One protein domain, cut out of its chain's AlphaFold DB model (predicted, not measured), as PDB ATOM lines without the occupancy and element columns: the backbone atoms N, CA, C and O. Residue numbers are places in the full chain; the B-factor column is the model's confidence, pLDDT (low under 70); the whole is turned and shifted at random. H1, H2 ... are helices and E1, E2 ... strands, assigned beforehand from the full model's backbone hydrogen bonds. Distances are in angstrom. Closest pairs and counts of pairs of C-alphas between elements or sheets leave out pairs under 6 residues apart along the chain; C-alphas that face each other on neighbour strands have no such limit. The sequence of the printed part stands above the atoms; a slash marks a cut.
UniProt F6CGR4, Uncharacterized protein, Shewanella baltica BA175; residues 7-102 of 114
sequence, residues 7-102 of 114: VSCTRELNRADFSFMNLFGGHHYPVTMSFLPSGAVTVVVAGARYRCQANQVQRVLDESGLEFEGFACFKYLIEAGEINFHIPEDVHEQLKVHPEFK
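AT A GLANCE: This is residues 7 to 102 of the 114 residues of an uncharacterized protein of Shewanella baltica BA175 (UniProt F6CGR4). Two sheets sit partly face to face as a sandwich with their strands crossed: a larger, twisted sheet of E1 to E5 and a smaller one of E6 to E8. The short helix H1 packs along one side of this sandwich, reaching both sheets, and the small H2 follows it at a corner, while the long loop of residues 63 to 73 lies toward one end of the longest axis. The printed part has 96 residues, with eight named strands followed by two named helices; both sheets are antiparallel, in the orders E1 - E2 - E3 - E4 - E5 and E6 - E7 - E8, and the class is mostly strand. The whole is compact, with a radius of gyration of the C-alphas of 12.9 A, and spans 40 by 27 by 22 A.

IN THESE COORDINATES: Find C-alpha 8 at (211.364, 169.953, 180.437), where E1 begins and runs to residue 12. After a tight link, E2 takes residues 15 to 24, the longest strand at 26.1 A, and it bends by 57 degrees at residue 21. E3, residues 27 to 35, returns over 25.3 A; then come E4, residues 40 to 45, 16.5 A, and E5, residues 48 to 53, 17.2 A. Look for C-alpha 57 at (203.453, 185.328, 185.124): here E6 begins, residues 57 to 62, 15.7 A. E7, residues 74 to 80, and E8, residues 83 to 88, each measure 16.5 A. H1 takes residues 89 to 97, 12.9 A, and H2, residues 99 to 102, ends at C-alpha 102 at (196.113, 177.307, 182.859).

HOW THE PARTS SIT: Begin with the larger sheet, a meander, each strand the antiparallel neighbour of the one before; E1 and E5 are its edge strands. In the hairpin of E1 and E2, look at N 10 and O 17, 2.8 A apart; in that of E2 and E3, at N 20 and O 31, 2.9 A. In the hairpin of E3 and E4, N 34 and O 42 are within hydrogen-bond range at 2.8 A, and in that of E4 and E5, N 43 and O 50 are within it at 2.9 A. The second sheet, E6, E7 and E8, is a meander too: find N 58 and O 79 at 2.8 A between E6 and E7, and N 78 and O 85 at 2.8 A between E7 and E8. The two sheets form a sandwich, two sheets face to face, their facing parts 10.3 A centre to centre, their best planes 34 degrees apart and their strands at 54 degrees. Between them, the closest C-alphas of E2 and E8 are those of Asn 22 and His 86, 6.0 A apart. E5 and E6 meet only through their link, and E1 and E8 are apart. H1 is on both sheets. Over the larger one its height is 9.9 A, and it lies over E1 and E2. Its closest C-alphas with E7 are those of Glu 89 and Lys 75, 6.2 A apart. H2 only grazes the larger sheet, with residues 99 to 101. H1 and H2 only just touch, and only at the corner by their link, with 3 pairs of C-alphas within 8 A, the closest being Lys 96 and Lys 102 at 5.7 A. In H1 every O i to N i+4 pair is within hydrogen-bond range; H2 is too short for such a pair, and its one O i to N i+3 pair is not within range.

THE WHOLE: The two C-alphas farthest apart are those of Leu 13 and Glu 67, at 41.0 A. The printed part has no cut, and the one long link is that from E6 to E7, 11 residues. Look at the B-factor column for the model's confidence: the mean pLDDT of the printed part is 73.2, and 30 residues are under 70, among them residues 58 to 76 and 96 to 102.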
ATOM      1  N   VAL A   7     213.421 171.687 176.744       63.50
ATOM      2  CA  VAL A   7     212.151 172.021 177.353       63.50
ATOM      3  C   VAL A   7     211.783 170.820 178.201       63.50
ATOM      4  O   VAL A   7     211.546 169.732 177.674       63.50
ATOM      5  N   SER A   8     211.800 170.989 179.514       71.94
ATOM      6  CA  SER A   8     211.364 169.953 180.437       71.94
ATOM      7  C   SER A   8     210.390 170.539 181.439       71.94
ATOM      8  O   SER A   8     210.622 171.603 182.010       71.94
ATOM      9  N   CYS A   9     209.295 169.824 181.667       71.94
ATOM     10  CA  CYS A   9     208.444 170.057 182.815       71.94
ATOM     11  C   CYS A   9     208.524 168.846 183.736       71.94
ATOM     12  O   CYS A   9     208.198 167.727 183.335       71.94
ATOM     13  N   THR A  10     208.921 169.074 184.983       79.94
ATOM     14  CA  THR A  10     208.906 168.054 186.030       79.94
ATOM     15  C   THR A  10     207.910 168.468 187.097       79.94
ATOM     16  O   THR A  10     207.969 169.574 187.627       79.94
ATOM     17  N   ARG A  11     206.968 167.579 187.413       75.81
ATOM     18  CA  ARG A  11     206.012 167.786 188.501       75.81
ATOM     19  C   ARG A  11     206.446 166.959 189.700       75.81
ATOM     20  O   ARG A  11     206.443 165.733 189.642       75.81
ATOM     21  N   GLU A  12     206.763 167.635 190.791       82.12
ATOM     22  CA  GLU A  12     206.983 167.025 192.095       82.12
ATOM     23  C   GLU A  12     205.754 167.222 192.995       82.12
ATOM     24  O   GLU A  12     204.838 167.991 192.697       82.12
ATOM     25  N   LEU A  13     205.732 166.527 194.135       78.69
ATOM     26  CA  LEU A  13     204.648 166.602 195.125       78.69
ATOM     27  C   LEU A  13     204.364 168.031 195.611       78.69
ATOM     28  O   LEU A  13     203.233 168.343 195.973       78.69
ATOM     29  N   ASN A  14     205.383 168.891 195.630       85.12
ATOM     30  CA  ASN A  14     205.308 170.240 196.179       85.12
ATOM     31  C   ASN A  14     205.782 171.329 195.210       85.12
ATOM     32  O   ASN A  14     205.972 172.454 195.660       85.12
ATOM     33  N   ARG A  15     206.011 171.033 193.928       84.31
ATOM     34  CA  ARG A  15     206.369 172.050 192.929       84.31
ATOM     35  C   ARG A  15     206.173 171.555 191.502       84.31
ATOM     36  O   ARG A  15     206.167 170.352 191.257       84.31
ATOM     37  N   ALA A  16     206.045 172.489 190.571       83.12
ATOM     38  CA  ALA A  16     206.208 172.221 189.147       83.12
ATOM     39  C   ALA A  16     207.402 173.026 188.631       83.12
ATOM     40  O   ALA A  16     207.426 174.246 188.771       83.12
ATOM     41  N   ASP A  17     208.384 172.335 188.066       85.31
ATOM     42  CA  ASP A  17     209.605 172.918 187.533       85.31
ATOM     43  C   ASP A  17     209.554 172.896 186.008       85.31
ATOM     44  O   ASP A  17     209.465 171.829 185.402       85.31
ATOM     45  N   PHE A  18     209.646 174.068 185.393       81.12
ATOM     46  CA  PHE A  18     209.768 174.245 183.953       81.12
ATOM     47  C   PHE A  18     211.177 174.703 183.646       81.12
ATOM     48  O   PHE A  18     211.605 175.731 184.158       81.12
ATOM     49  N   SER A  19     211.897 173.971 182.812       82.75
ATOM     50  CA  SER A  19     213.208 174.383 182.326       82.75
ATOM     51  C   SER A  19     213.177 174.538 180.817       82.75
ATOM     52  O   SER A  19     212.553 173.733 180.131       82.75
ATOM     53  N   PHE A  20     213.811 175.589 180.314       78.69
ATOM     54  CA  PHE A  20     213.936 175.880 178.888       78.69
ATOM     55  C   PHE A  20     215.174 176.742 178.628       78.69
ATOM     56  O   PHE A  20     215.770 177.300 179.548       78.69
ATOM     57  N   MET A  21     215.572 176.851 177.363       79.19
ATOM     58  CA  MET A  21     216.600 177.798 176.933       79.19
ATOM     59  C   MET A  21     215.935 179.095 176.475       79.19
ATOM     60  O   MET A  21     214.937 179.050 175.763       79.19
ATOM     61  N   ASN A  22     216.507 180.233 176.860       75.31
ATOM     62  CA  ASN A  22     216.099 181.561 176.407       75.31
ATOM     63  C   ASN A  22     217.310 182.313 175.835       75.31
ATOM     64  O   ASN A  22     218.454 181.999 176.168       75.31
ATOM     65  N   LEU A  23     217.062 183.301 174.983       70.25
ATOM     66  CA  LEU A  23     218.066 184.141 174.350       70.25
ATOM     67  C   LEU A  23     218.081 185.531 175.010       70.25
ATOM     68  O   LEU A  23     217.106 186.275 174.945       70.25
ATOM     69  N   PHE A  24     219.207 185.900 175.624       70.94
ATOM     70  CA  PHE A  24     219.451 187.248 176.149       70.94
ATOM     71  C   PHE A  24     220.689 187.840 175.474       70.94
ATOM     72  O   PHE A  24     221.766 187.244 175.521       70.94
ATOM     73  N   GLY A  25     220.551 189.001 174.826       67.62
ATOM     74  CA  GLY A  25     221.671 189.675 174.154       67.62
ATOM     75  C   GLY A  25     222.392 188.804 173.112       67.62
ATOM     76  O   GLY A  25     223.609 188.884 172.997       67.62
ATOM     77  N   GLY A  26     221.665 187.917 172.416       67.25
ATOM     78  CA  GLY A  26     222.230 186.976 171.435       67.25
ATOM     79  C   GLY A  26     222.899 185.730 172.032       67.25
ATOM     80  O   GLY A  26     223.411 184.892 171.290       67.25
ATOM     81  N   HIS A  27     222.877 185.563 173.357       73.44
ATOM     82  CA  HIS A  27     223.447 184.409 174.051       73.44
ATOM     83  C   HIS A  27     222.366 183.534 174.680       73.44
ATOM     84  O   HIS A  27     221.388 184.024 175.244       73.44
ATOM     85  N   HIS A  28     222.552 182.219 174.578       76.62
ATOM     86  CA  HIS A  28     221.608 181.241 175.100       76.62
ATOM     87  C   HIS A  28     221.866 181.001 176.588       76.62
ATOM     88  O   HIS A  28     222.973 180.624 176.973       76.62
ATOM     89  N   TYR A  29     220.828 181.150 177.405       81.31
ATOM     90  CA  TYR A  29     220.880 180.919 178.842       81.31
ATOM     91  C   TYR A  29     219.801 179.927 179.280       81.31
ATOM     92  O   TYR A  29     218.659 180.026 178.823       81.31
ATOM     93  N   PRO A  30     220.134 178.985 180.179       84.38
ATOM     94  CA  PRO A  30     219.132 178.133 180.793       84.38
ATOM     95  C   PRO A  30     218.262 178.961 181.739       84.38
ATOM     96  O   PRO A  30     218.767 179.761 182.537       84.38
ATOM     97  N   VAL A  31     216.957 178.734 181.646       84.88
ATOM     98  CA  VAL A  31     215.934 179.297 182.518       84.88
ATOM     99  C   VAL A  31     215.212 178.159 183.217       84.88
ATOM    100  O   VAL A  31     214.793 177.204 182.567       84.88
ATOM    101  N   THR A  32     215.032 178.279 184.529       88.12
ATOM    102  CA  THR A  32     214.182 177.378 185.312       88.12
ATOM    103  C   THR A  32     213.134 178.183 186.067       88.12
ATOM    104  O   THR A  32     213.480 179.087 186.820       88.12
ATOM    105  N   MET A  33     211.859 177.846 185.889       87.00
ATOM    106  CA  MET A  33     210.722 178.384 186.629       87.00
ATOM    107  C   MET A  33     210.138 177.307 187.547       87.00
ATOM    108  O   MET A  33     209.601 176.311 187.075       87.00
ATOM    109  N   SER A  34     210.200 177.527 188.855       89.12
ATOM    110  CA  SER A  34     209.657 176.635 189.880       89.12
ATOM    111  C   SER A  34     208.395 177.231 190.491       89.12
ATOM    112  O   SER A  34     208.465 178.183 191.274       89.12
ATOM    113  N   PHE A  35     207.245 176.651 190.169       85.88
ATOM    114  CA  PHE A  35     205.942 177.007 190.719       85.88
ATOM    115  C   PHE A  35     205.729 176.273 192.042       85.88
ATOM    116  O   PHE A  35     205.697 175.044 192.084       85.88
ATOM    117  N   LEU A  36     205.570 177.026 193.129       86.69
ATOM    118  CA  LEU A  36     205.341 176.496 194.471       86.69
ATOM    119  C   LEU A  36     203.836 176.440 194.797       86.69
ATOM    120  O   LEU A  36     203.064 177.246 194.277       86.69
ATOM    121  N   PRO A  37     203.398 175.602 195.757       80.81
ATOM    122  CA  PRO A  37     201.986 175.459 196.121       80.81
ATOM    123  C   PRO A  37     201.445 176.729 196.788       80.81
ATOM    124  O   PRO A  37     200.249 176.988 196.770       80.81
ATOM    125  N   SER A  38     202.351 177.543 197.343       84.75
ATOM    126  CA  SER A  38     202.064 178.881 197.874       84.75
ATOM    127  C   SER A  38     201.611 179.895 196.816       84.75
ATOM    128  O   SER A  38     201.198 180.988 197.184       84.75
ATOM    129  N   GLY A  39     201.733 179.576 195.524       79.00
ATOM    130  CA  GLY A  39     201.521 180.519 194.429       79.00
ATOM    131  C   GLY A  39     202.768 181.325 194.058       79.00
ATOM    132  O   GLY A  39     202.763 181.987 193.031       79.00
ATOM    133  N   ALA A  40     203.859 181.236 194.826       85.81
ATOM    134  CA  ALA A  40     205.125 181.850 194.443       85.81
ATOM    135  C   ALA A  40     205.808 181.082 193.299       85.81
ATOM    136  O   ALA A  40     205.839 179.851 193.301       85.81
ATOM    137  N   VAL A  41     206.438 181.816 192.389       86.94
ATOM    138  CA  VAL A  41     207.281 181.294 191.313       86.94
ATOM    139  C   VAL A  41     208.709 181.755 191.559       86.94
ATOM    140  O   VAL A  41     208.968 182.939 191.770       86.94
ATOM    141  N   THR A  42     209.647 180.812 191.595       89.81
ATOM    142  CA  THR A  42     211.081 181.122 191.570       89.81
ATOM    143  C   THR A  42     211.570 180.996 190.140       89.81
ATOM    144  O   THR A  42     211.390 179.939 189.550       89.81
ATOM    145  N   VAL A  43     212.223 182.025 189.611       87.94
ATOM    146  CA  VAL A  43     212.833 181.987 188.281       87.94
ATOM    147  C   VAL A  43     214.346 182.083 188.417       87.94
ATOM    148  O   VAL A  43     214.847 182.953 189.122       87.94
ATOM    149  N   VAL A  44     215.079 181.178 187.779       88.25
ATOM    150  CA  VAL A  44     216.543 181.173 187.758       88.25
ATOM    151  C   VAL A  44     217.013 181.338 186.322       88.25
ATOM    152  O   VAL A  44     216.614 180.558 185.466       88.25
ATOM    153  N   VAL A  45     217.868 182.329 186.074       85.12
ATOM    154  CA  VAL A  45     218.439 182.645 184.757       85.12
ATOM    155  C   VAL A  45     219.933 182.825 184.916       85.12
ATOM    156  O   VAL A  45     220.357 183.702 185.662       85.12
ATOM    157  N   ALA A  46     220.744 182.012 184.239       78.94
ATOM    158  CA  ALA A  46     222.208 182.154 184.274       78.94
ATOM    159  C   ALA A  46     222.812 182.231 185.704       78.94
ATOM    160  O   ALA A  46     223.846 182.858 185.919       78.94
ATOM    161  N   GLY A  47     222.153 181.618 186.697       78.12
ATOM    162  CA  GLY A  47     222.540 181.667 188.114       78.12
ATOM    163  C   GLY A  47     221.928 182.814 188.934       78.12
ATOM    164  O   GLY A  47     221.959 182.753 190.163       78.12
ATOM    165  N   ALA A  48     221.314 183.816 188.302       84.00
ATOM    166  CA  ALA A  48     220.537 184.847 188.984       84.00
ATOM    167  C   ALA A  48     219.146 184.314 189.353       84.00
ATOM    168  O   ALA A  48     218.503 183.638 188.551       84.00
ATOM    169  N   ARG A  49     218.685 184.606 190.574       89.25
ATOM    170  CA  ARG A  49     217.415 184.109 191.115       89.25
ATOM    171  C   ARG A  49     216.443 185.255 191.356       89.25
ATOM    172  O   ARG A  49     216.754 186.196 192.078       89.25
ATOM    173  N   TYR A  50     215.235 185.082 190.850       88.00
ATOM    174  CA  TYR A  50     214.130 186.020 190.938       88.00
ATOM    175  C   TYR A  50     212.910 185.323 191.520       88.00
ATOM    176  O   TYR A  50     212.792 184.093 191.488       88.00
ATOM    177  N   ARG A  51     212.007 186.107 192.103       88.19
ATOM    178  CA  ARG A  51     210.791 185.581 192.710       88.19
ATOM    179  C   ARG A  51     209.622 186.495 192.399       88.19
ATOM    180  O   ARG A  51     209.688 187.686 192.669       88.19
ATOM    181  N   CYS A  52     208.551 185.905 191.899       85.38
ATOM    182  CA  CYS A  52     207.290 186.577 191.624       85.38
ATOM    183  C   CYS A  52     206.125 185.701 192.097       85.38
ATOM    184  O   CYS A  52     206.321 184.588 192.597       85.38
ATOM    185  N   GLN A  53     204.906 186.214 192.007       83.81
ATOM    186  CA  GLN A  53     203.695 185.418 192.184       83.81
ATOM    187  C   GLN A  53     203.252 184.830 190.842       83.81
ATOM    188  O   GLN A  53     203.475 185.417 189.791       83.81
ATOM    189  N   ALA A  54     202.588 183.678 190.862       76.50
ATOM    190  CA  ALA A  54     202.165 182.977 189.651       76.50
ATOM    191  C   ALA A  54     201.159 183.785 188.813       76.50
ATOM    192  O   ALA A  54     201.135 183.647 187.598       76.50
ATOM    193  N   ASN A  55     200.390 184.684 189.435       72.38
ATOM    194  CA  ASN A  55     199.510 185.629 188.736       72.38
ATOM    195  C   ASN A  55     200.250 186.814 188.078       72.38
ATOM    196  O   ASN A  55     199.641 187.560 187.314       72.38
ATOM    197  N   GLN A  56     201.534 186.998 188.387       68.75
ATOM    198  CA  GLN A  56     202.439 187.941 187.724       68.75
ATOM    199  C   GLN A  56     203.236 187.261 186.606       68.75
ATOM    200  O   GLN A  56     204.122 187.882 186.027       68.75
ATOM    201  N   VAL A  57     202.961 185.980 186.331       70.31
ATOM    202  CA  VAL A  57     203.453 185.328 185.124       70.31
ATOM    203  C   VAL A  57     202.449 185.618 184.015       70.31
ATOM    204  O   VAL A  57     201.417 184.955 183.911       70.31
ATOM    205  N   GLN A  58     202.700 186.682 183.257       63.62
ATOM    206  CA  GLN A  58     201.807 187.184 182.216       63.62
ATOM    207  C   GLN A  58     202.424 186.950 180.840       63.62
ATOM    208  O   GLN A  58     203.634 186.996 180.661       63.62
ATOM    209  N   ARG A  59     201.595 186.646 179.844       62.00
ATOM    210  CA  ARG A  59     202.048 186.543 178.455       62.00
ATOM    211  C   ARG A  59     201.982 187.931 177.840       62.00
ATOM    212  O   ARG A  59     200.928 188.556 177.892       62.00
ATOM    213  N   VAL A  60     203.064 188.365 177.215       59.94
ATOM    214  CA  VAL A  60     203.119 189.651 176.530       59.94
ATOM    215  C   VAL A  60     203.614 189.368 175.121       59.94
ATOM    216  O   VAL A  60     204.700 188.856 174.971       59.94
ATOM    217  N   LEU A  61     202.790 189.666 174.118       55.34
ATOM    218  CA  LEU A  61     203.137 189.819 172.699       55.34
ATOM    219  C   LEU A  61     203.606 188.582 171.899       55.34
ATOM    220  O   LEU A  61     204.349 187.702 172.337       55.34
ATOM    221  N   ASP A  62     203.080 188.524 170.679       53.94
ATOM    222  CA  ASP A  62     203.558 187.699 169.575       53.94
ATOM    223  C   ASP A  62     204.543 188.565 168.782       53.94
ATOM    224  O   ASP A  62     204.144 189.545 168.154       53.94
ATOM    225  N   GLU A  63     205.834 188.258 168.872       55.66
ATOM    226  CA  GLU A  63     206.890 189.024 168.198       55.66
ATOM    227  C   GLU A  63     207.285 188.410 166.847       55.66
ATOM    228  O   GLU A  63     208.321 188.749 166.283       55.66
ATOM    229  N   SER A  64     206.454 187.528 166.280       49.47
ATOM    230  CA  SER A  64     206.722 186.872 164.990       49.47
ATOM    231  C   SER A  64     206.920 187.826 163.799       49.47
ATOM    232  O   SER A  64     207.375 187.381 162.747       49.47
ATOM    233  N   GLY A  65     206.625 189.123 163.951       45.69
ATOM    234  CA  GLY A  65     206.921 190.171 162.968       45.69
ATOM    235  C   GLY A  65     208.323 190.800 163.062       45.69
ATOM    236  O   GLY A  65     208.695 191.564 162.173       45.69
ATOM    237  N   LEU A  66     209.105 190.512 164.108       51.94
ATOM    238  CA  LEU A  66     210.466 191.023 164.287       51.94
ATOM    239  C   LEU A  66     211.475 189.972 163.804       51.94
ATOM    240  O   LEU A  66     211.919 189.110 164.562       51.94
ATOM    241  N   GLU A  67     211.845 190.030 162.524       46.09
ATOM    242  CA  GLU A  67     212.929 189.210 161.970       46.09
ATOM    243  C   GLU A  67     214.287 189.636 162.561       46.09
ATOM    244  O   GLU A  67     215.050 190.388 161.959       46.09
ATOM    245  N   PHE A  68     214.615 189.152 163.758       53.00
ATOM    246  CA  PHE A  68     215.989 189.164 164.251       53.00
ATOM    247  C   PHE A  68     216.675 187.858 163.833       53.00
ATOM    248  O   PHE A  68     216.261 186.763 164.229       53.00
ATOM    249  N   GLU A  69     217.744 187.956 163.036       49.88
ATOM    250  CA  GLU A  69     218.601 186.809 162.713       49.88
ATOM    251  C   GLU A  69     219.065 186.130 164.018       49.88
ATOM    252  O   GLU A  69     219.723 186.741 164.859       49.88
ATOM    253  N   GLY A  70     218.677 184.865 164.220       52.06
ATOM    254  CA  GLY A  70     218.952 184.100 165.447       52.06
ATOM    255  C   GLY A  70     217.793 184.003 166.453       52.06
ATOM    256  O   GLY A  70     217.878 183.188 167.368       52.06
ATOM    257  N   PHE A  71     216.697 184.745 166.256       53.78
ATOM    258  CA  PHE A  71     215.489 184.707 167.099       53.78
ATOM    259  C   PHE A  71     214.281 184.027 166.435       53.78
ATOM    260  O   PHE A  71     213.249 183.875 167.076       53.78
ATOM    261  N   ALA A  72     214.396 183.548 165.191       55.41
ATOM    262  CA  ALA A  72     213.270 183.019 164.403       55.41
ATOM    263  C   ALA A  72     212.463 181.879 165.070       55.41
ATOM    264  O   ALA A  72     211.316 181.625 164.700       55.41
ATOM    265  N   CYS A  73     213.044 181.167 166.042       61.03
ATOM    266  CA  CYS A  73     212.345 180.137 166.810       61.03
ATOM    267  C   CYS A  73     211.638 180.661 168.070       61.03
ATOM    268  O   CYS A  73     210.765 179.961 168.574       61.03
ATOM    269  N   PHE A  74     211.973 181.854 168.567       65.38
ATOM    270  CA  PHE A  74     211.454 182.448 169.799       65.38
ATOM    271  C   PHE A  74     210.272 183.382 169.499       65.38
ATOM    272  O   PHE A  74     210.442 184.578 169.302       65.38
ATOM    273  N   LYS A  75     209.065 182.812 169.433       65.25
ATOM    274  CA  LYS A  75     207.851 183.501 168.955       65.25
ATOM    275  C   LYS A  75     207.007 184.158 170.048       65.25
ATOM    276  O   LYS A  75     206.103 184.928 169.739       65.25
ATOM    277  N   TYR A  76     207.238 183.812 171.312       68.50
ATOM    278  CA  TYR A  76     206.387 184.255 172.416       68.50
ATOM    279  C   TYR A  76     207.216 184.912 173.498       68.50
ATOM    280  O   TYR A  76     208.269 184.390 173.855       68.50
ATOM    281  N   LEU A  77     206.702 185.990 174.078       73.62
ATOM    282  CA  LEU A  77     207.300 186.611 175.244       73.62
ATOM    283  C   LEU A  77     206.460 186.310 176.506       73.62
ATOM    284  O   LEU A  77     205.226 186.382 176.534       73.62
ATOM    285  N   ILE A  78     207.146 185.863 177.555       75.38
ATOM    286  CA  ILE A  78     206.590 185.611 178.888       75.38
ATOM    287  C   ILE A  78     207.190 186.621 179.843       75.38
ATOM    288  O   ILE A  78     208.402 186.686 179.976       75.38
ATOM    289  N   GLU A  79     206.356 187.339 180.568       77.12
ATOM    290  CA  GLU A  79     206.728 188.128 181.732       77.12
ATOM    291  C   GLU A  79     206.564 187.262 182.986       77.12
ATOM    292  O   GLU A  79     205.542 186.602 183.153       77.12
ATOM    293  N   ALA A  80     207.560 187.229 183.869       77.81
ATOM    294  CA  ALA A  80     207.444 186.633 185.198       77.81
ATOM    295  C   ALA A  80     207.975 187.610 186.251       77.81
ATOM    296  O   ALA A  80     209.155 187.587 186.615       77.81
ATOM    297  N   GLY A  81     207.088 188.452 186.780       75.38
ATOM    298  CA  GLY A  81     207.495 189.577 187.620       75.38
ATOM    299  C   GLY A  81     208.157 190.664 186.774       75.38
ATOM    300  O   GLY A  81     207.538 191.167 185.857       75.38
ATOM    301  N   GLU A  82     209.408 191.021 187.069       74.69
ATOM    302  CA  GLU A  82     210.130 192.103 186.370       74.69
ATOM    303  C   GLU A  82     211.017 191.605 185.211       74.69
ATOM    304  O   GLU A  82     211.857 192.347 184.705       74.69
ATOM    305  N   ILE A  83     210.893 190.331 184.820       75.50
ATOM    306  CA  ILE A  83     211.722 189.735 183.764       75.50
ATOM    307  C   ILE A  83     210.856 189.206 182.649       75.50
ATOM    308  O   ILE A  83     209.909 188.461 182.898       75.50
ATOM    309  N   ASN A  84     211.301 189.487 181.429       77.81
ATOM    310  CA  ASN A  84     210.682 188.985 180.224       77.81
ATOM    311  C   ASN A  84     211.576 187.933 179.549       77.81
ATOM    312  O   ASN A  84     212.800 188.079 179.479       77.81
ATOM    313  N   PHE A  85     210.959 186.861 179.060       76.38
ATOM    314  CA  PHE A  85     211.597 185.717 178.418       76.38
ATOM    315  C   PHE A  85     211.051 185.529 177.016       76.38
ATOM    316  O   PHE A  85     209.844 185.371 176.874       76.38
ATOM    317  N   HIS A  86     211.921 185.443 176.012       74.38
ATOM    318  CA  HIS A  86     211.504 184.968 174.701       74.38
ATOM    319  C   HIS A  86     211.545 183.440 174.715       74.38
ATOM    320  O   HIS A  86     212.526 182.819 175.126       74.38
ATOM    321  N   ILE A  87     210.465 182.801 174.298       71.44
ATOM    322  CA  ILE A  87     210.341 181.350 174.312       71.44
ATOM    323  C   ILE A  87     209.887 180.835 172.946       71.44
ATOM    324  O   ILE A  87     209.145 181.518 172.227       71.44
ATOM    325  N   PRO A  88     210.308 179.621 172.566       70.44
ATOM    326  CA  PRO A  88     209.792 178.977 171.378       70.44
ATOM    327  C   PRO A  88     208.372 178.449 171.584       70.44
ATOM    328  O   PRO A  88     207.899 178.257 172.706       70.44
ATOM    329  N   GLU A  89     207.701 178.181 170.467       72.38
ATOM    330  CA  GLU A  89     206.327 177.666 170.423       72.38
ATOM    331  C   GLU A  89     206.132 176.385 171.235       72.38
ATOM    332  O   GLU A  89     205.159 176.271 171.979       72.38
ATOM    333  N   ASP A  90     207.113 175.487 171.210       70.69
ATOM    334  CA  ASP A  90     207.070 174.241 171.975       70.69
ATOM    335  C   ASP A  90     207.021 174.475 173.495       70.69
ATOM    336  O   ASP A  90     206.326 173.754 174.213       70.69
ATOM    337  N   VAL A  91     207.733 175.491 174.005       71.94
ATOM    338  CA  VAL A  91     207.682 175.870 175.431       71.94
ATOM    339  C   VAL A  91     206.305 176.427 175.767       71.94
ATOM    340  O   VAL A  91     205.736 176.108 176.809       71.94
ATOM    341  N   HIS A  92     205.746 177.233 174.870       73.56
ATOM    342  CA  HIS A  92     204.446 177.855 175.064       73.56
ATOM    343  C   HIS A  92     203.311 176.820 175.101       73.56
ATOM    344  O   HIS A  92     202.469 176.869 176.001       73.56
ATOM    345  N   GLU A  93     203.306 175.849 174.185       72.50
ATOM    346  CA  GLU A  93     202.306 174.776 174.182       72.50
ATOM    347  C   GLU A  93     202.416 173.880 175.421       72.50
ATOM    348  O   GLU A  93     201.395 173.509 176.008       72.50
ATOM    349  N   GLN A  94     203.635 173.604 175.897       70.44
ATOM    350  CA  GLN A  94     203.827 172.880 177.154       70.44
ATOM    351  C   GLN A  94     203.310 173.675 178.356       70.44
ATOM    352  O   GLN A  94     202.606 173.123 179.196       70.44
ATOM    353  N   LEU A  95     203.574 174.978 178.439       70.50
ATOM    354  CA  LEU A  95     203.067 175.794 179.546       70.50
ATOM    355  C   LEU A  95     201.532 175.804 179.588       70.50
ATOM    356  O   LEU A  95     200.955 175.593 180.652       70.50
ATOM    357  N   LYS A  96     200.850 175.939 178.442       68.75
ATOM    358  CA  LYS A  96     199.374 175.951 178.363       68.75
ATOM    359  C   LYS A  96     198.695 174.719 178.957       68.75
ATOM    360  O   LYS A  96     197.602 174.834 179.519       68.75
ATOM    361  N   VAL A  97     199.284 173.537 178.787       67.94
ATOM    362  CA  VAL A  97     198.657 172.288 179.243       67.94
ATOM    363  C   VAL A  97     198.771 172.093 180.755       67.94
ATOM    364  O   VAL A  97     198.014 171.305 181.326       67.94
ATOM    365  N   HIS A  98     199.654 172.836 181.429       66.69
ATOM    366  CA  HIS A  98     199.873 172.678 182.858       66.69
ATOM    367  C   HIS A  98     198.832 173.431 183.705       66.69
ATOM    368  O   HIS A  98     198.647 174.637 183.528       66.69
ATOM    369  N   PRO A  99     198.160 172.761 184.669       64.88
ATOM    370  CA  PRO A  99     197.125 173.365 185.518       64.88
ATOM    371  C   PRO A  99     197.580 174.620 186.268       64.88
ATOM    372  O   PRO A  99     196.780 175.519 186.522       64.88
ATOM    373  N   GLU A 100     198.860 174.657 186.634       63.41
ATOM    374  CA  GLU A 100     199.518 175.761 187.324       63.41
ATOM    375  C   GLU A 100     199.615 177.013 186.446       63.41
ATOM    376  O   GLU A 100     199.569 178.112 186.979       63.41
ATOM    377  N   PHE A 101     199.678 176.858 185.123       61.56
ATOM    378  CA  PHE A 101     199.711 177.958 184.156       61.56
ATOM    379  C   PHE A 101     198.315 178.266 183.588       61.56
ATOM    380  O   PHE A 101     197.953 179.417 183.375       61.56
ATOM    381  N   LYS A 102     197.476 177.233 183.420       57.81
ATOM    382  CA  LYS A 102     196.113 177.307 182.859       57.81
ATOM    383  C   LYS A 102     195.158 178.207 183.654       57.81
ATOM    384  O   LYS A 102     194.141 178.643 183.120       57.81
TER     385      LYS A 102